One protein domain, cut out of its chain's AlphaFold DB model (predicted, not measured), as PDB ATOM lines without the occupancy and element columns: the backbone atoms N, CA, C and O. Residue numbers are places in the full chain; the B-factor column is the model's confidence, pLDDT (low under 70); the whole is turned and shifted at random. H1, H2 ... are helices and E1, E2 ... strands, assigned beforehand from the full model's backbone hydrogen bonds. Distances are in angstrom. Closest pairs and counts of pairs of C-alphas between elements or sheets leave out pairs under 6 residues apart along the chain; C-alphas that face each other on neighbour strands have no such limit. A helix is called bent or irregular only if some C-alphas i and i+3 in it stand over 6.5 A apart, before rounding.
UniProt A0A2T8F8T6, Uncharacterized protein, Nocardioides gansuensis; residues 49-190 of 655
ATOM      1  N   ARG A  49      16.553  34.033 128.968       51.44
ATOM      2  CA  ARG A  49      15.844  34.475 130.182       51.44
ATOM      3  C   ARG A  49      14.636  33.625 130.566       51.44
ATOM      4  O   ARG A  49      14.281  33.607 131.744       51.44
ATOM      5  N   GLU A  50      14.037  32.899 129.629       48.69
ATOM      6  CA  GLU A  50      12.862  32.079 129.923       48.69
ATOM      7  C   GLU A  50      13.254  30.623 130.241       48.69
ATOM      8  O   GLU A  50      13.884  29.960 129.413       48.69
ATOM      9  N   PRO A  51      12.911  30.100 131.435       55.53
ATOM     10  CA  PRO A  51      13.279  28.750 131.841       55.53
ATOM     11  C   PRO A  51      12.631  27.700 130.930       55.53
ATOM     12  O   PRO A  51      11.424  27.720 130.696       55.53
ATOM     13  N   ILE A  52      13.435  26.752 130.442       60.75
ATOM     14  CA  ILE A  52      12.930  25.560 129.754       60.75
ATOM     15  C   ILE A  52      12.343  24.633 130.827       60.75
ATOM     16  O   ILE A  52      13.078  23.925 131.517       60.75
ATOM     17  N   ASP A  53      11.023  24.665 130.999       59.81
ATOM     18  CA  ASP A  53      10.299  23.800 131.938       59.81
ATOM     19  C   ASP A  53      10.055  22.406 131.326       59.81
ATOM     20  O   ASP A  53       8.951  22.050 130.896       59.81
ATOM     21  N   GLU A  54      11.126  21.611 131.228       73.19
ATOM     22  CA  GLU A  54      11.061  20.213 130.797       73.19
ATOM     23  C   GLU A  54      11.520  19.243 131.892       73.19
ATOM     24  O   GLU A  54      12.580  19.379 132.504       73.19
ATOM     25  N   THR A  55      10.738  18.181 132.090       86.38
ATOM     26  CA  THR A  55      11.116  17.027 132.909       86.38
ATOM     27  C   THR A  55      12.097  16.140 132.147       86.38
ATOM     28  O   THR A  55      11.769  15.660 131.062       86.38
ATOM     29  N   VAL A  56      13.264  15.864 132.736       91.44
ATOM     30  CA  VAL A  56      14.260  14.939 132.173       91.44
ATOM     31  C   VAL A  56      14.174  13.566 132.844       91.44
ATOM     32  O   VAL A  56      14.123  13.450 134.076       91.44
ATOM     33  N   MET A  57      14.197  12.512 132.029       94.44
ATOM     34  CA  MET A  57      14.316  11.114 132.447       94.44
ATOM     35  C   MET A  57      15.692  10.563 132.078       94.44
ATOM     36  O   MET A  57      16.212  10.860 131.005       94.44
ATOM     37  N   ALA A  58      16.277   9.739 132.947       95.19
ATOM     38  CA  ALA A  58      17.512   9.016 132.671       95.19
ATOM     39  C   ALA A  58      17.178   7.541 132.418       95.19
ATOM     40  O   ALA A  58      16.515   6.904 133.227       95.19
ATOM     41  N   VAL A  59      17.620   7.002 131.283       94.94
ATOM     42  CA  VAL A  59      17.379   5.607 130.896       94.94
ATOM     43  C   VAL A  59      18.724   4.885 130.826       94.94
ATOM     44  O   VAL A  59      19.526   5.217 129.941       94.94
ATOM     45  N   PRO A  60      19.009   3.933 131.735       93.56
ATOM     46  CA  PRO A  60      20.247   3.168 131.696       93.56
ATOM     47  C   PRO A  60      20.259   2.221 130.490       93.56
ATOM     48  O   PRO A  60      19.248   1.612 130.148       93.56
ATOM     49  N   PHE A  61      21.415   2.072 129.857       90.38
ATOM     50  CA  PHE A  61      21.662   1.072 128.825       90.38
ATOM     51  C   PHE A  61      23.114   0.596 128.904       90.38
ATOM     52  O   PHE A  61      24.016   1.357 129.258       90.38
ATOM     53  N   ASN A  62      23.328  -0.685 128.611       87.31
ATOM     54  CA  ASN A  62      24.638  -1.317 128.707       87.31
ATOM     55  C   ASN A  62      25.289  -1.375 127.323       87.31
ATOM     56  O   ASN A  62      24.628  -1.735 126.349       87.31
ATOM     57  N   LEU A  63      26.567  -1.024 127.247       79.75
ATOM     58  CA  LEU A  63      27.415  -1.229 126.077       79.75
ATOM     59  C   LEU A  63      28.670  -1.991 126.506       79.75
ATOM     60  O   LEU A  63      29.013  -2.007 127.687       79.75
ATOM     61  N   ASP A  64      29.387  -2.562 125.539       81.06
ATOM     62  CA  ASP A  64      30.642  -3.296 125.777       81.06
ATOM     63  C   ASP A  64      31.709  -2.444 126.493       81.06
ATOM     64  O   ASP A  64      32.649  -2.971 127.082       81.06
ATOM     65  N   ASP A  65      31.553  -1.116 126.473       79.12
ATOM     66  CA  ASP A  65      32.467  -0.147 127.067       79.12
ATOM     67  C   ASP A  65      31.982   0.462 128.402       79.12
ATOM     68  O   ASP A  65      32.601   1.402 128.914       79.12
ATOM     69  N   GLY A  66      30.902  -0.077 128.979       86.69
ATOM     70  CA  GLY A  66      30.371   0.285 130.296       86.69
ATOM     71  C   GLY A  66      28.911   0.754 130.286       86.69
ATOM     72  O   GLY A  66      28.259   0.867 129.246       86.69
ATOM     73  N   MET A  67      28.386   1.051 131.478       89.38
ATOM     74  CA  MET A  67      27.014   1.540 131.642       89.38
ATOM     75  C   MET A  67      26.897   3.007 131.214       89.38
ATOM     76  O   MET A  67      27.703   3.863 131.595       89.38
ATOM     77  N   ARG A  68      25.850   3.308 130.447       93.62
ATOM     78  CA  ARG A  68      25.524   4.657 129.986       93.62
ATOM     79  C   ARG A  68      24.075   5.007 130.302       93.62
ATOM     80  O   ARG A  68      23.233   4.131 130.466       93.62
ATOM     81  N   PHE A  69      23.772   6.297 130.346       94.75
ATOM     82  CA  PHE A  69      22.424   6.825 130.518       94.75
ATOM     83  C   PHE A  69      22.060   7.704 129.331       94.75
ATOM     84  O   PHE A  69      22.779   8.653 129.018       94.75
ATOM     85  N   LYS A  70      20.929   7.417 128.679       94.62
ATOM     86  CA  LYS A  70      20.287   8.365 127.760       94.62
ATOM     87  C   LYS A  70      19.432   9.307 128.586       94.62
ATOM     88  O   LYS A  70      18.643   8.848 129.404       94.62
ATOM     89  N   LEU A  71      19.575  10.604 128.351       93.69
ATOM     90  CA  LEU A  71      18.733  11.611 128.980       93.69
ATOM     91  C   LEU A  71      17.669  12.029 127.979       93.69
ATOM     92  O   LEU A  71      18.006  12.473 126.876       93.69
ATOM     93  N   LEU A  72      16.408  11.838 128.348       91.94
ATOM     94  CA  LEU A  72      15.243  12.078 127.507       91.94
ATOM     95  C   LEU A  72      14.415  13.229 128.087       91.94
ATOM     96  O   LEU A  72      14.148  13.239 129.287       91.94
ATOM     97  N   GLY A  73      14.057  14.203 127.251       88.50
ATOM     98  CA  GLY A  73      13.126  15.287 127.577       88.50
ATOM     99  C   GLY A  73      11.676  14.891 127.281       88.50
ATOM    100  O   GLY A  73      11.350  13.705 127.194       88.50
ATOM    101  N   ARG A  74      10.789  15.876 127.078       79.69
ATOM    102  CA  ARG A  74       9.408  15.597 126.636       79.69
ATOM    103  C   ARG A  74       9.411  14.937 125.245       79.69
ATOM    104  O   ARG A  74      10.254  15.251 124.411       79.69
ATOM    105  N   ARG A  75       8.453  14.037 124.987       78.88
ATOM    106  CA  ARG A  75       8.314  13.285 123.715       78.88
ATOM    107  C   ARG A  75       9.502  12.361 123.384       78.88
ATOM    108  O   ARG A  75       9.826  12.178 122.215       78.88
ATOM    109  N   ASP A  76      10.174  11.822 124.402       81.25
ATOM    110  CA  ASP A  76      11.319  10.906 124.262       81.25
ATOM    111  C   ASP A  76      12.502  11.475 123.453       81.25
ATOM    112  O   ASP A  76      13.373  10.743 122.970       81.25
ATOM    113  N   GLN A  77      12.582  12.804 123.334       84.38
ATOM    114  CA  GLN A  77      13.678  13.460 122.637       84.38
ATOM    115  C   GLN A  77      14.967  13.343 123.450       84.38
ATOM    116  O   GLN A  77      15.008  13.644 124.641       84.38
ATOM    117  N   ARG A  78      16.062  12.924 122.813       88.25
ATOM    118  CA  ARG A  78      17.355  12.814 123.494       88.25
ATOM    119  C   ARG A  78      17.934  14.203 123.763       88.25
ATOM    120  O   ARG A  78      18.389  14.860 122.827       88.25
ATOM    121  N   VAL A  79      17.988  14.590 125.036       90.06
ATOM    122  CA  VAL A  79      18.523  15.873 125.530       90.06
ATOM    123  C   VAL A  79      19.939  15.760 126.098       90.06
ATOM    124  O   VAL A  79      20.597  16.776 126.303       90.06
ATOM    125  N   GLY A  80      20.453  14.546 126.307       91.12
ATOM    126  CA  GLY A  80      21.818  14.341 126.790       91.12
ATOM    127  C   GLY A  80      22.246  12.876 126.900       91.12
ATOM    128  O   GLY A  80      21.514  11.955 126.521       91.12
ATOM    129  N   GLU A  81      23.461  12.665 127.397       93.62
ATOM    130  CA  GLU A  81      24.036  11.358 127.729       93.62
ATOM    131  C   GLU A  81      25.019  11.480 128.901       93.62
ATOM    132  O   GLU A  81      25.706  12.490 129.046       93.62
ATOM    133  N   PHE A  82      25.113  10.430 129.715       92.88
ATOM    134  CA  PHE A  82      26.122  10.283 130.763       92.88
ATOM    135  C   PHE A  82      26.736   8.877 130.716       92.88
ATOM    136  O   PHE A  82      26.041   7.915 130.389       92.88
ATOM    137  N   ARG A  83      28.026   8.735 131.041       89.81
ATOM    138  CA  ARG A  83      28.748   7.450 131.036       89.81
ATOM    139  C   ARG A  83      29.361   7.191 132.411       89.81
ATOM    140  O   ARG A  83      30.008   8.074 132.948       89.81
ATOM    141  N   LEU A  84      29.188   5.991 132.957       87.06
ATOM    142  CA  LEU A  84      29.802   5.594 134.228       87.06
ATOM    143  C   LEU A  84      31.237   5.058 134.043       87.06
ATOM    144  O   LEU A  84      31.556   4.555 132.960       87.06
ATOM    145  N   PRO A  85      32.084   5.112 135.092       81.12
ATOM    146  CA  PRO A  85      31.822   5.723 136.406       81.12
ATOM    147  C   PRO A  85      31.934   7.258 136.405       81.12
ATOM    148  O   PRO A  85      31.111   7.917 137.027       81.12
ATOM    149  N   ASP A  86      32.862   7.816 135.622       76.25
ATOM    150  CA  ASP A  86      33.259   9.234 135.701       76.25
ATOM    151  C   ASP A  86      33.208   9.945 134.337       76.25
ATOM    152  O   ASP A  86      33.964  10.875 134.044       76.25
ATOM    153  N   GLY A  87      32.355   9.465 133.433       82.00
ATOM    154  CA  GLY A  87      32.153  10.102 132.143       82.00
ATOM    155  C   GLY A  87      31.497  11.475 132.300       82.00
ATOM    156  O   GLY A  87      30.765  11.723 133.251       82.00
ATOM    157  N   PRO A  88      31.725  12.404 131.369       85.06
ATOM    158  CA  PRO A  88      31.125  13.722 131.468       85.06
ATOM    159  C   PRO A  88      29.630  13.678 131.151       85.06
ATOM    160  O   PRO A  88      29.192  12.964 130.246       85.06
ATOM    161  N   LEU A  89      28.848  14.501 131.853       89.38
ATOM    162  CA  LEU A  89      27.453  14.760 131.506       89.38
ATOM    163  C   LEU A  89      27.399  15.630 130.252       89.38
ATOM    164  O   LEU A  89      27.700  16.824 130.320       89.38
ATOM    165  N   LEU A  90      27.032  15.029 129.123       87.50
ATOM    166  CA  LEU A  90      26.874  15.685 127.829       87.50
ATOM    167  C   LEU A  90      25.427  16.123 127.656       87.50
ATOM    168  O   LEU A  90      24.521  15.291 127.647       87.50
ATOM    169  N   MET A  91      25.217  17.418 127.464       89.62
ATOM    170  CA  MET A  91      23.901  17.994 127.243       89.62
ATOM    171  C   MET A  91      23.810  18.485 125.804       89.62
ATOM    172  O   MET A  91      24.664  19.224 125.318       89.62
ATOM    173  N   ARG A  92      22.747  18.064 125.122       83.94
ATOM    174  CA  ARG A  92      22.309  18.665 123.862       83.94
ATOM    175  C   ARG A  92      21.549  19.956 124.089       83.94
ATOM    176  O   ARG A  92      21.461  20.701 123.134       83.94
ATOM    177  N   VAL A  93      21.011  20.160 125.294       83.38
ATOM    178  CA  VAL A  93      20.339  21.379 125.757       83.38
ATOM    179  C   VAL A  93      20.854  21.683 127.158       83.38
ATOM    180  O   VAL A  93      20.432  21.069 128.138       83.38
ATOM    181  N   GLU A  94      21.823  22.586 127.260       85.75
ATOM    182  CA  GLU A  94      22.528  22.864 128.515       85.75
ATOM    183  C   GLU A  94      21.615  23.462 129.599       85.75
ATOM    184  O   GLU A  94      21.840  23.236 130.791       85.75
ATOM    185  N   GLY A  95      20.516  24.118 129.203       83.81
ATOM    186  CA  GLY A  95      19.476  24.592 130.123       83.81
ATOM    187  C   GLY A  95      18.807  23.487 130.951       83.81
ATOM    188  O   GLY A  95      18.245  23.782 132.001       83.81
ATOM    189  N   LEU A  96      18.916  22.221 130.528       87.88
ATOM    190  CA  LEU A  96      18.322  21.063 131.204       87.88
ATOM    191  C   LEU A  96      19.294  20.310 132.131       87.88
ATOM    192  O   LEU A  96      18.984  19.210 132.601       87.88
ATOM    193  N   ARG A  97      20.501  20.843 132.381       89.94
ATOM    194  CA  ARG A  97      21.546  20.130 133.138       89.94
ATOM    195  C   ARG A  97      21.121  19.794 134.567       89.94
ATOM    196  O   ARG A  97      21.386  18.684 135.027       89.94
ATOM    197  N   SER A  98      20.472  20.717 135.270       88.88
ATOM    198  CA  SER A  98      20.051  20.497 136.661       88.88
ATOM    199  C   SER A  98      18.982  19.404 136.757       88.88
ATOM    200  O   SER A  98      19.030  18.549 137.646       88.88
ATOM    201  N   GLN A  99      18.060  19.363 135.792       91.50
ATOM    202  CA  GLN A  99      17.044  18.320 135.663       91.50
ATOM    203  C   GLN A  99      17.685  16.975 135.300       91.50
ATOM    204  O   GLN A  99      17.330  15.953 135.885       91.50
ATOM    205  N   ALA A 100      18.666  16.964 134.394       92.62
ATOM    206  CA  ALA A 100      19.434  15.772 134.047       92.62
ATOM    207  C   ALA A 100      20.223  15.208 135.237       92.62
ATOM    208  O   ALA A 100      20.189  14.003 135.476       92.62
ATOM    209  N   ALA A 101      20.890  16.061 136.016       91.88
ATOM    210  CA  ALA A 101      21.594  15.647 137.225       91.88
ATOM    211  C   ALA A 101      20.630  15.100 138.283       91.88
ATOM    212  O   ALA A 101      20.892  14.054 138.871       91.88
ATOM    213  N   SER A 102      19.471  15.741 138.459       92.38
ATOM    214  CA  SER A 102      18.403  15.232 139.327       92.38
ATOM    215  C   SER A 102      17.876  13.875 138.846       92.38
ATOM    216  O   SER A 102      17.577  13.001 139.657       92.38
ATOM    217  N   ALA A 103      17.783  13.669 137.528       94.31
ATOM    218  CA  ALA A 103      17.389  12.393 136.945       94.31
ATOM    219  C   ALA A 103      18.428  11.295 137.191       94.31
ATOM    220  O   ALA A 103      18.058  10.191 137.574       94.31
ATOM    221  N   LEU A 104      19.714  11.611 137.036       94.25
ATOM    222  CA  LEU A 104      20.832  10.704 137.297       94.25
ATOM    223  C   LEU A 104      20.977  10.357 138.785       94.25
ATOM    224  O   LEU A 104      21.225   9.197 139.117       94.25
ATOM    225  N   ALA A 105      20.717  11.307 139.687       94.69
ATOM    226  CA  ALA A 105      20.741  11.077 141.131       94.69
ATOM    227  C   ALA A 105      19.730  10.003 141.570       94.69
ATOM    228  O   ALA A 105      20.021   9.217 142.470       94.69
ATOM    229  N   ARG A 106      18.582   9.885 140.883       94.25
ATOM    230  CA  ARG A 106      17.609   8.796 141.119       94.25
ATOM    231  C   ARG A 106      18.155   7.405 140.778       94.25
ATOM    232  O   ARG A 106      17.613   6.414 141.252       94.25
ATOM    233  N   HIS A 107      19.229   7.332 139.993       92.94
ATOM    234  CA  HIS A 107      19.960   6.104 139.677       92.94
ATOM    235  C   HIS A 107      21.271   5.969 140.473       92.94
ATOM    236  O   HIS A 107      22.137   5.187 140.089       92.94
ATOM    237  N   GLY A 108      21.441   6.728 141.563       94.00
ATOM    238  CA  GLY A 108      22.641   6.690 142.406       94.00
ATOM    239  C   GLY A 108      23.857   7.412 141.817       94.00
ATOM    240  O   GLY A 108      24.961   7.279 142.340       94.00
ATOM    241  N   VAL A 109      23.679   8.178 140.736       93.44
ATOM    242  CA  VAL A 109      24.748   8.955 140.100       93.44
ATOM    243  C   VAL A 109      24.675  10.400 140.585       93.44
ATOM    244  O   VAL A 109      23.855  11.189 140.117       93.44
ATOM    245  N   HIS A 110      25.542  10.752 141.531       91.62
ATOM    246  CA  HIS A 110      25.602  12.095 142.106       91.62
ATOM    247  C   HIS A 110      26.634  12.948 141.369       91.62
ATOM    248  O   HIS A 110      27.836  12.736 141.495       91.62
ATOM    249  N   LEU A 111      26.156  13.925 140.597       88.06
ATOM    250  CA  LEU A 111      27.008  14.869 139.879       88.06
ATOM    251  C   LEU A 111      27.120  16.179 140.647       88.06
ATOM    252  O   LEU A 111      26.110  16.737 141.072       88.06
ATOM    253  N   ALA A 112      28.339  16.705 140.758       83.50
ATOM    254  CA  ALA A 112      28.549  18.085 141.169       83.50
ATOM    255  C   ALA A 112      28.089  19.005 140.027       83.50
ATOM    256  O   ALA A 112      28.779  19.153 139.018       83.50
ATOM    257  N   VAL A 113      26.893  19.585 140.152       77.94
ATOM    258  CA  VAL A 113      26.414  20.620 139.230       77.94
ATOM    259  C   VAL A 113      26.832  21.970 139.807       77.94
ATOM    260  O   VAL A 113      26.456  22.261 140.937       77.94
ATOM    261  N   PRO A 114      27.612  22.794 139.086       71.69
ATOM    262  CA  PRO A 114      27.950  24.125 139.572       71.69
ATOM    263  C   PRO A 114      26.682  24.975 139.736       71.69
ATOM    264  O   PRO A 114      25.865  25.032 138.815       71.69
ATOM    265  N   ASP A 115      26.566  25.678 140.866       60.50
ATOM    266  CA  ASP A 115      25.407  26.502 141.265       60.50
ATOM    267  C   ASP A 115      25.115  27.709 140.345       60.50
ATOM    268  O   ASP A 115      24.151  28.440 140.565       60.50
ATOM    269  N   SER A 116      25.917  27.967 139.303       56.84
ATOM    270  CA  SER A 116      25.741  29.162 138.472       56.84
ATOM    271  C   SER A 116      24.561  29.041 137.497       56.84
ATOM    272  O   SER A 116      24.577  28.274 136.522       56.84
ATOM    273  N   GLU A 117      23.536  29.847 137.778       56.56
ATOM    274  CA  GLU A 117      22.323  30.037 136.992       56.56
ATOM    275  C   GLU A 117      22.604  30.708 135.630       56.56
ATOM    276  O   GLU A 117      22.923  31.892 135.554       56.56
ATOM    277  N   ARG A 118      22.356  29.945 134.551       57.94
ATOM    278  CA  ARG A 118      21.737  30.379 133.272       57.94
ATOM    279  C   ARG A 118      22.526  30.942 132.068       57.94
ATOM    280  O   ARG A 118      21.867  31.010 131.032       57.94
ATOM    281  N   PRO A 119      23.849  31.231 132.012       57.59
ATOM    282  CA  PRO A 119      24.408  31.861 130.798       57.59
ATOM    283  C   PRO A 119      24.382  30.971 129.544       57.59
ATOM    284  O   PRO A 119      24.658  31.436 128.445       57.59
ATOM    285  N   TYR A 120      24.088  29.679 129.703       67.50
ATOM    286  CA  TYR A 120      24.364  28.667 128.690       67.50
ATOM    287  C   TYR A 120      23.132  27.915 128.197       67.50
ATOM    288  O   TYR A 120      23.300  26.943 127.476       67.50
ATOM    289  N   ALA A 121      21.908  28.322 128.561       67.19
ATOM    290  CA  ALA A 121      20.695  27.525 128.317       67.19
ATOM    291  C   ALA A 121      20.534  27.057 126.854       67.19
ATOM    292  O   ALA A 121      20.088  25.938 126.603       67.19
ATOM    293  N   ASN A 122      21.009  27.887 125.924       71.75
ATOM    294  CA  ASN A 122      20.921  27.713 124.478       71.75
ATOM    295  C   ASN A 122      22.220  27.162 123.844       71.75
ATOM    296  O   ASN A 122      22.496  27.420 122.677       71.75
ATOM    297  N   ALA A 123      23.050  26.434 124.598       78.62
ATOM    298  CA  ALA A 123      24.246  25.755 124.092       78.62
ATOM    299  C   ALA A 123      24.056  24.233 124.073       78.62
ATOM    300  O   ALA A 123      23.497  23.659 125.011       78.62
ATOM    301  N   GLY A 124      24.566  23.567 123.039       80.94
ATOM    302  CA  GLY A 124      24.602  22.109 122.945       80.94
ATOM    303  C   GLY A 124      26.010  21.602 122.654       80.94
ATOM    304  O   GLY A 124      26.740  22.196 121.860       80.94
ATOM    305  N   CYS A 125      26.389  20.479 123.265       83.44
ATOM    306  CA  CYS A 125      27.654  19.804 122.985       83.44
ATOM    307  C   CYS A 125      27.423  18.414 122.375       83.44
ATOM    308  O   CYS A 125      26.535  17.663 122.794       83.44
ATOM    309  N   ARG A 126      28.235  18.049 121.377       84.12
ATOM    310  CA  ARG A 126      28.225  16.732 120.732       84.12
ATOM    311  C   ARG A 126      29.644  16.176 120.651       84.12
ATOM    312  O   ARG A 126      30.576  16.902 120.340       84.12
ATOM    313  N   ILE A 127      29.799  14.876 120.884       83.50
ATOM    314  CA  ILE A 127      31.059  14.170 120.622       83.50
ATOM    315  C   ILE A 127      30.992  13.551 119.222       83.50
ATOM    316  O   ILE A 127      30.028  12.857 118.893       83.50
ATOM    317  N   ARG A 128      32.003  13.819 118.396       83.81
ATOM    318  CA  ARG A 128      32.200  13.206 117.077       83.81
ATOM    319  C   ARG A 128      32.884  11.842 117.206       83.81
ATOM    320  O   ARG A 128      33.468  11.516 118.235       83.81
ATOM    321  N   ALA A 129      32.835  11.044 116.139       80.44
ATOM    322  CA  ALA A 129      33.456   9.715 116.107       80.44
ATOM    323  C   ALA A 129      34.980   9.737 116.350       80.44
ATOM    324  O   ALA A 129      35.530   8.755 116.835       80.44
ATOM    325  N   ASP A 130      35.650  10.859 116.070       82.81
ATOM    326  CA  ASP A 130      37.082  11.081 116.328       82.81
ATOM    327  C   ASP A 130      37.388  11.498 117.783       82.81
ATOM    328  O   ASP A 130      38.532  11.791 118.127       82.81
ATOM    329  N   GLY A 131      36.375  11.545 118.654       85.00
ATOM    330  CA  GLY A 131      36.508  11.950 120.053       85.00
ATOM    331  C   GLY A 131      36.520  13.463 120.275       85.00
ATOM    332  O   GLY A 131      36.597  13.897 121.426       85.00
ATOM    333  N   ARG A 132      36.402  14.274 119.216       89.06
ATOM    334  CA  ARG A 132      36.318  15.734 119.312       89.06
ATOM    335  C   ARG A 132      34.946  16.178 119.791       89.06
ATOM    336  O   ARG A 132      33.924  15.602 119.424       89.06
ATOM    337  N   TRP A 133      34.923  17.234 120.588       90.62
ATOM    338  CA  TRP A 133      33.705  17.825 121.119       90.62
ATOM    339  C   TRP A 133      33.360  19.043 120.291       90.62
ATOM    340  O   TRP A 133      34.170  19.956 120.233       90.62
ATOM    341  N   THR A 134      32.192  19.078 119.668       89.75
ATOM    342  CA  THR A 134      31.700  20.248 118.939       89.75
ATOM    343  C   THR A 134      30.630  20.955 119.755       89.75
ATOM    344  O   THR A 134      29.789  20.314 120.394       89.75
ATOM    345  N   ILE A 135      30.691  22.285 119.771       87.81
ATOM    346  CA  ILE A 135      29.766  23.145 120.511       87.81
ATOM    347  C   ILE A 135      28.921  23.923 119.505       87.81
ATOM    348  O   ILE A 135      29.458  24.529 118.576       87.81
ATOM    349  N   HIS A 136      27.606  23.902 119.700       84.38
ATOM    350  CA  HIS A 136      26.616  24.477 118.790       84.38
ATOM    351  C   HIS A 136      25.621  25.358 119.558       84.38
ATOM    352  O   HIS A 136      25.326  25.056 120.721       84.38
ATOM    353  N   PRO A 137      25.071  26.413 118.933       78.62
ATOM    354  CA  PRO A 137      23.950  27.147 119.495       78.62
ATOM    355  C   PRO A 137      22.644  26.360 119.295       78.62
ATOM    356  O   PRO A 137      22.502  25.577 118.354       78.62
ATOM    357  N   ILE A 138      21.673  26.586 120.173       68.19
ATOM    358  CA  ILE A 138      20.319  26.035 120.108       68.19
ATOM    359  C   ILE A 138      19.364  27.218 120.086       68.19
ATOM    360  O   ILE A 138      19.281  27.951 121.067       68.19
ATOM    361  N   MET A 139      18.640  27.407 118.989       66.62
ATOM    362  CA  MET A 139      17.549  28.381 118.928       66.62
ATOM    363  C   MET A 139      16.214  27.631 118.963       66.62
ATOM    364  O   MET A 139      16.134  26.499 118.485       66.62
ATOM    365  N   ARG A 140      15.193  28.230 119.593       54.19
ATOM    366  CA  ARG A 140      13.954  27.561 120.055       54.19
ATOM    367  C   ARG A 140      13.175  26.773 118.997       54.19
ATOM    368  O   ARG A 140      12.400  25.901 119.373       54.19
ATOM    369  N   GLU A 141      13.401  27.022 117.712       46.97
ATOM    370  CA  GLU A 141      12.602  26.425 116.634       46.97
ATOM    371  C   GLU A 141      13.423  25.616 115.625       46.97
ATOM    372  O   GLU A 141      12.873  24.793 114.896       46.97
ATOM    373  N   GLN A 142      14.753  25.750 115.636       51.19
ATOM    374  CA  GLN A 142      15.657  24.927 114.839       51.19
ATOM    375  C   GLN A 142      16.963  24.707 115.600       51.19
ATOM    376  O   GLN A 142      17.689  25.636 115.965       51.19
ATOM    377  N   LEU A 143      17.308  23.436 115.784       49.69
ATOM    378  CA  LEU A 143      18.682  23.041 116.039       49.69
ATOM    379  C   LEU A 143      19.494  23.453 114.802       49.69
ATOM    380  O   LEU A 143      19.537  22.711 113.825       49.69
ATOM    381  N   LEU A 144      20.154  24.617 114.838       51.84
ATOM    382  CA  LEU A 144      21.201  24.980 113.877       51.84
ATOM    383  C   LEU A 144      22.432  24.099 114.133       51.84
ATOM    384  O   LEU A 144      23.515  24.563 114.482       51.84
ATOM    385  N   THR A 145      22.265  22.783 113.976       53.56
ATOM    386  CA  THR A 145      23.306  21.774 114.192       53.56
ATOM    387  C   THR A 145      24.477  21.909 113.233       53.56
ATOM    388  O   THR A 145      25.484  21.229 113.415       53.56
ATOM    389  N   GLU A 146      24.352  22.769 112.226       58.47
ATOM    390  CA  GLU A 146      25.365  22.993 111.204       58.47
ATOM    391  C   GLU A 146      26.378  24.078 111.587       58.47
ATOM    392  O   GLU A 146      27.477  24.100 111.040       58.47
ATOM    393  N   ILE A 147      26.074  24.947 112.564       73.81
ATOM    394  CA  ILE A 147      27.015  25.995 112.983       73.81
ATOM    395  C   ILE A 147      27.833  25.498 114.177       73.81
ATOM    396  O   ILE A 147      27.367  25.455 115.314       73.81
ATOM    397  N   GLU A 148      29.073  25.095 113.911       86.50
ATOM    398  CA  GLU A 148      30.075  24.782 114.935       86.50
ATOM    399  C   GLU A 148      30.725  26.084 115.438       86.50
ATOM    400  O   GLU A 148      31.458  26.748 114.700       86.50
ATOM    401  N   LEU A 149      30.452  26.461 116.693       86.25
ATOM    402  CA  LEU A 149      31.046  27.647 117.329       86.25
ATOM    403  C   LEU A 149      32.508  27.400 117.699       86.25
ATOM    404  O   LEU A 149      33.367  28.264 117.533       86.25
ATOM    405  N   GLY A 150      32.792  26.186 118.159       91.31
ATOM    406  CA  GLY A 150      34.138  25.733 118.442       91.31
ATOM    407  C   GLY A 150      34.189  24.240 118.698       91.31
ATOM    408  O   GLY A 150      33.164  23.571 118.862       91.31
ATOM    409  N   SER A 151      35.416  23.738 118.750       92.88
ATOM    410  CA  SER A 151      35.700  22.347 119.034       92.88
ATOM    411  C   SER A 151      36.747  22.196 120.122       92.88
ATOM    412  O   SER A 151      37.795  22.835 120.057       92.88
ATOM    413  N   TYR A 152      36.500  21.315 121.081       94.19
ATOM    414  CA  TYR A 152      37.498  20.897 122.055       94.19
ATOM    415  C   TYR A 152      38.098  19.551 121.647       94.19
ATOM    416  O   TYR A 152      37.372  18.604 121.328       94.19
ATOM    417  N   ILE A 153      39.429  19.485 121.643       92.31
ATOM    418  CA  ILE A 153      40.213  18.297 121.301       92.31
ATOM    419  C   ILE A 153      40.780  17.733 122.611       92.31
ATOM    420  O   ILE A 153      41.744  18.293 123.141       92.31
ATOM    421  N   PRO A 154      40.205  16.647 123.167       90.06
ATOM    422  CA  PRO A 154      40.582  16.162 124.494       90.06
ATOM    423  C   PRO A 154      42.056  15.776 124.635       90.06
ATOM    424  O   PRO A 154      42.637  15.981 125.695       90.06
ATOM    425  N   GLN A 155      42.665  15.234 123.576       91.06
ATOM    426  CA  GLN A 155      44.060  14.786 123.576       91.06
ATOM    427  C   GLN A 155      45.040  15.958 123.696       91.06
ATOM    428  O   GLN A 155      46.077  15.830 124.335       91.06
ATOM    429  N   GLU A 156      44.689  17.100 123.106       93.50
ATOM    430  CA  GLU A 156      45.495  18.325 123.132       93.50
ATOM    431  C   GLU A 156      45.131  19.233 124.311       93.50
ATOM    432  O   GLU A 156      45.814  20.223 124.557       93.50
ATOM    433  N   LYS A 157      44.014  18.946 124.997       94.88
ATOM    434  CA  LYS A 157      43.368  19.858 125.952       94.88
ATOM    435  C   LYS A 157      43.213  21.270 125.371       94.88
ATOM    436  O   LYS A 157      43.309  22.265 126.088       94.88
ATOM    437  N   ALA A 158      42.961  21.349 124.067       94.94
ATOM    438  CA  ALA A 158      42.889  22.592 123.318       94.94
ATOM    439  C   ALA A 158      41.448  22.872 122.891       94.94
ATOM    440  O   ALA A 158      40.763  21.997 122.349       94.94
ATOM    441  N   LEU A 159      40.987  24.099 123.124       94.69
ATOM    442  CA  LEU A 159      39.738  24.617 122.579       94.69
ATOM    443  C   LEU A 159      40.055  25.444 121.334       94.69
ATOM    444  O   LEU A 159      40.774  26.433 121.418       94.69
ATOM    445  N   ARG A 160      39.491  25.071 120.191       94.25
ATOM    446  CA  ARG A 160      39.604  25.835 118.945       94.25
ATOM    447  C   ARG A 160      38.278  26.519 118.660       94.25
ATOM    448  O   ARG A 160      37.251  25.844 118.619       94.25
ATOM    449  N   THR A 161      38.273  27.833 118.461       90.50
ATOM    450  CA  THR A 161      37.050  28.584 118.128       90.50
ATOM    451  C   THR A 161      37.239  29.410 116.866       90.50
ATOM    452  O   THR A 161      38.267  30.054 116.665       90.50
ATOM    453  N   ARG A 162      36.211  29.412 116.011       80.44
ATOM    454  CA  ARG A 162      36.160  30.266 114.812       80.44
ATOM    455  C   ARG A 162      35.678  31.684 115.138       80.44
ATOM    456  O   ARG A 162      35.698  32.546 114.259       80.44
ATOM    457  N   PHE A 163      35.245  31.912 116.370       82.88
ATOM    458  CA  PHE A 163      34.629  33.142 116.845       82.88
ATOM    459  C   PHE A 163      35.299  33.524 118.172       82.88
ATOM    460  O   PHE A 163      34.907  33.010 119.228       82.88
ATOM    461  N   PRO A 164      36.364  34.345 118.129       84.25
ATOM    462  CA  PRO A 164      37.113  34.749 119.319       84.25
ATOM    463  C   PRO A 164      36.221  35.346 120.415       84.25
ATOM    464  O   PRO A 164      36.435  35.088 121.592       84.25
ATOM    465  N   GLU A 165      35.169  36.063 120.025       80.56
ATOM    466  CA  GLU A 165      34.140  36.628 120.899       80.56
ATOM    467  C   GLU A 165      33.373  35.591 121.741       80.56
ATOM    468  O   GLU A 165      32.829  35.943 122.783       80.56
ATOM    469  N   PHE A 166      33.365  34.312 121.347       81.69
ATOM    470  CA  PHE A 166      32.774  33.222 122.132       81.69
ATOM    471  C   PHE A 166      33.811  32.413 122.926       81.69
ATOM    472  O   PHE A 166      33.430  31.458 123.599       81.69
ATOM    473  N   ALA A 167      35.106  32.748 122.877       86.75
ATOM    474  CA  ALA A 167      36.168  31.954 123.503       86.75
ATOM    475  C   ALA A 167      35.921  31.692 124.998       86.75
ATOM    476  O   ALA A 167      35.944  30.536 125.423       86.75
ATOM    477  N   ASP A 168      35.600  32.733 125.769       82.62
ATOM    478  CA  ASP A 168      35.346  32.619 127.212       82.62
ATOM    479  C   ASP A 168      34.101  31.776 127.516       82.62
ATOM    480  O   ASP A 168      34.083  30.970 128.448       82.62
ATOM    481  N   LEU A 169      33.064  31.911 126.687       82.44
ATOM    482  CA  LEU A 169      31.823  31.151 126.810       82.44
ATOM    483  C   LEU A 169      32.056  29.658 126.543       82.44
ATOM    484  O   LEU A 169      31.627  28.802 127.317       82.44
ATOM    485  N   LEU A 170      32.750  29.347 125.448       86.69
ATOM    486  CA  LEU A 170      33.082  27.984 125.046       86.69
ATOM    487  C   LEU A 170      34.036  27.332 126.055       86.69
ATOM    488  O   LEU A 170      33.866  26.161 126.391       86.69
ATOM    489  N   LEU A 171      34.993  28.095 126.590       88.94
ATOM    490  CA  LEU A 171      35.878  27.658 127.665       88.94
ATOM    491  C   LEU A 171      35.073  27.280 128.911       88.94
ATOM    492  O   LEU A 171      35.225  26.173 129.428       88.94
ATOM    493  N   ALA A 172      34.170  28.156 129.353       84.44
ATOM    494  CA  ALA A 172      33.323  27.897 130.510       84.44
ATOM    495  C   ALA A 172      32.423  26.663 130.316       84.44
ATOM    496  O   ALA A 172      32.276  25.864 131.241       84.44
ATOM    497  N   LEU A 173      31.880  26.457 129.110       85.56
ATOM    498  CA  LEU A 173      31.113  25.257 128.757       85.56
ATOM    499  C   LEU A 173      31.954  23.983 128.885       85.56
ATOM    500  O   LEU A 173      31.541  23.033 129.547       85.56
ATOM    501  N   ILE A 174      33.147  23.952 128.293       87.00
ATOM    502  CA  ILE A 174      34.026  22.776 128.340       87.00
ATOM    503  C   ILE A 174      34.468  22.465 129.774       87.00
ATOM    504  O   ILE A 174      34.395  21.310 130.199       87.00
ATOM    505  N   VAL A 175      34.823  23.489 130.553       85.31
ATOM    506  CA  VAL A 175      35.144  23.340 131.982       85.31
ATOM    507  C   VAL A 175      33.950  22.789 132.761       85.31
ATOM    508  O   VAL A 175      34.108  21.869 133.565       85.31
ATOM    509  N   ARG A 176      32.734  23.260 132.469       83.12
ATOM    510  CA  ARG A 176      31.486  22.769 133.077       83.12
ATOM    511  C   ARG A 176      31.185  21.307 132.740       83.12
ATOM    512  O   ARG A 176      30.545  20.616 133.528       83.12
ATOM    513  N   HIS A 177      31.687  20.804 131.617       82.44
ATOM    514  CA  HIS A 177      31.664  19.380 131.286       82.44
ATOM    515  C   HIS A 177      32.810  18.569 131.931       82.44
ATOM    516  O   HIS A 177      33.026  17.417 131.555       82.44
ATOM    517  N   GLY A 178      33.543  19.138 132.893       83.56
ATOM    518  CA  GLY A 178      34.618  18.456 133.621       83.56
ATOM    519  C   GLY A 178      35.897  18.283 132.800       83.56
ATOM    520  O   GLY A 178      36.676  17.362 133.049       83.56
ATOM    521  N   ARG A 179      36.109  19.120 131.779       87.00
ATOM    522  CA  ARG A 179      37.297  19.067 130.922       87.00
ATOM    523  C   ARG A 179      38.227  20.234 131.214       87.00
ATOM    524  O   ARG A 179      37.800  21.374 131.342       87.00
ATOM    525  N   MET A 180      39.519  19.938 131.284       90.06
ATOM    526  CA  MET A 180      40.554  20.954 131.436       90.06
ATOM    527  C   MET A 180      40.973  21.466 130.057       90.06
ATOM    528  O   MET A 180      41.243  20.666 129.156       90.06
ATOM    529  N   VAL A 181      41.034  22.785 129.902       92.88
ATOM    530  CA  VAL A 181      41.532  23.451 128.695       92.88
ATOM    531  C   VAL A 181      42.855  24.125 129.047       92.88
ATOM    532  O   VAL A 181      42.888  24.983 129.923       92.88
ATOM    533  N   GLU A 182      43.940  23.712 128.399       96.06
ATOM    534  CA  GLU A 182      45.289  24.265 128.594       96.06
ATOM    535  C   GLU A 182      45.615  25.353 127.565       96.06
ATOM    536  O   GLU A 182      46.435  26.229 127.830       96.06
ATOM    537  N   SER A 183      44.962  25.327 126.400       95.38
ATOM    538  CA  SER A 183      45.132  26.344 125.362       95.38
ATOM    539  C   SER A 183      43.821  26.659 124.641       95.38
ATOM    540  O   SER A 183      42.968  25.789 124.444       95.38
ATOM    541  N   VAL A 184      43.665  27.925 124.245       94.44
ATOM    542  CA  VAL A 184      42.570  28.390 123.391       94.44
ATOM    543  C   VAL A 184      43.176  28.906 122.091       94.44
ATOM    544  O   VAL A 184      43.879  29.914 122.084       94.44
ATOM    545  N   ASP A 185      42.925  28.197 120.996       92.38
ATOM    546  CA  ASP A 185      43.344  28.600 119.660       92.38
ATOM    547  C   ASP A 185      42.217  29.383 118.975       92.38
ATOM    548  O   ASP A 185      41.184  28.833 118.581       92.38
ATOM    549  N   THR A 186      42.434  30.687 118.833       87.38
ATOM    550  CA  THR A 186      41.584  31.591 118.045       87.38
ATOM    551  C   THR A 186      42.189  31.898 116.671       87.38
ATOM    552  O   THR A 186      41.665  32.738 115.938       87.38
ATOM    553  N   SER A 187      43.333  31.290 116.341       73.94
ATOM    554  CA  SER A 187      44.171  31.623 115.186       73.94
ATOM    555  C   SER A 187      43.913  30.759 113.952       73.94
ATOM    556  O   SER A 187      44.439  31.075 112.886       73.94
ATOM    557  N   THR A 188      43.093  29.707 114.069       58.38
ATOM    558  CA  THR A 188      42.955  28.658 113.049       58.38
ATOM    559  C   THR A 188      42.636  29.229 111.645       58.38
ATOM    560  O   THR A 188      41.535  29.758 111.432       58.38
ATOM    561  N   PRO A 189      43.556  29.122 110.661       51.78
ATOM    562  CA  PRO A 189      43.308  29.485 109.265       51.78
ATOM    563  C   PRO A 189      42.446  28.425 108.545       51.78
ATOM    564  O   PRO A 189      42.331  27.290 109.014       51.78
ATOM    565  N   PRO A 190      41.806  28.759 107.403       46.06
ATOM    566  CA  PRO A 190      40.837  27.890 106.742       46.06
ATOM    567  C   PRO A 190      41.536  26.861 105.846       46.06
ATOM    568  O   PRO A 190      41.677  27.081 104.649       46.06
TER     569      PRO A 190
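AT A GLANCE: This is residues 49 to 190 of the 655 residues of an uncharacterized protein of Nocardioides gansuensis (UniProt A0A2T8F8T6). The model has two sheet-and-helix halves side by side: a strongly twisted sheet of three strands, E1 E2 E3, with H1 over one face, and a sheet of five strands, E4 E5 E6 E7 E8, with H2 over one face. E3 and E4 are at the seam, and the start of the printed part and its last residues lie out from the two halves. The printed part has 142 residues, in the order E1 E2 E3 H1 E4 E5 E6 E7 H2 E8; the class is mixed, helices and strands, with 66 residues, under half, in named elements. The first sheet is antiparallel in the order E1 E2 E3, the second mixed in the order E4 E5 E6 E7 E8. The whole is compact, with a radius of gyration of the C-alphas of 15.0 A and spans of 44 by 37 by 27 A.

HOW THE PARTS SIT: E1, residues 57 to 63, and E2, residues 66 to 72, form a hairpin, with N 59 and O 70 2.8 A apart. E2 and E3, residues 78 to 83, form another, with N 69 and O 82 2.8 A apart; E1 E2 E3 is a meander, each strand the antiparallel neighbour of the one before. H1, residues 94 to 105, is on this sheet in two layers, helix over sheet, at a height of 8.4 A; its closest C-alphas to E1 are those of Ala 103 and Ala 58, 5.4 A. E3 and E4, residues 123 to 127, are near each other, with 5 pairs of C-alphas within 10 A. E4, E5, residues 133 to 137, E6, residues 150 to 153, and E7, residues 158 to 161, form a second meander, with N 124 and O 136 2.9 A, N 135 and O 150 2.9 A, and N 151 and O 160 2.8 A apart. H2, residues 164 to 176, is on one face of this second sheet, again two layers; the closest C-alphas of H2 and E7 are those of Ala 167 and Thr 161, 6.4 A. E7, H2 and E8, residues 183 to 185, make a strand-helix-strand unit, two parallel strands joined through a helix, with a right-handed crossover; N 185 and O 159 are 2.8 A apart. H1 and H2 are apart. Of the O i to N i+4 pairs, 6 of 8 in H1 and 7 of 9 in H2 are within hydrogen-bond range.

IN THESE COORDINATES: E1 begins at C-alpha 57, (14.316, 11.114, 132.447), and is 19.1 A long; E2 is 19.4 A and E3 14.7 A. H1 is 17.4 A and irregular, with C-alphas 95 and 98 7.7 A apart. E4 is 13.9 A, E5 13.6 A, E6 10.0 A and E7 9.8 A. H2 is 19.1 A and irregular, with C-alphas 165 and 168 7.6 A apart. E8, 6.4 A, ends at C-alpha 185, (43.344, 28.600, 119.660).

THE WHOLE: The C-alphas farthest apart, of Arg 106 and Pro 189, are 45.9 A apart. The printed part has no cut. The links H1 to E4, 17 residues, and E5 to E6, 12 residues, are long. The mean pLDDT of the printed part is 82.1; residues 49 to 53, 115 to 121, 138 to 146 and 188 to 190 are under 70.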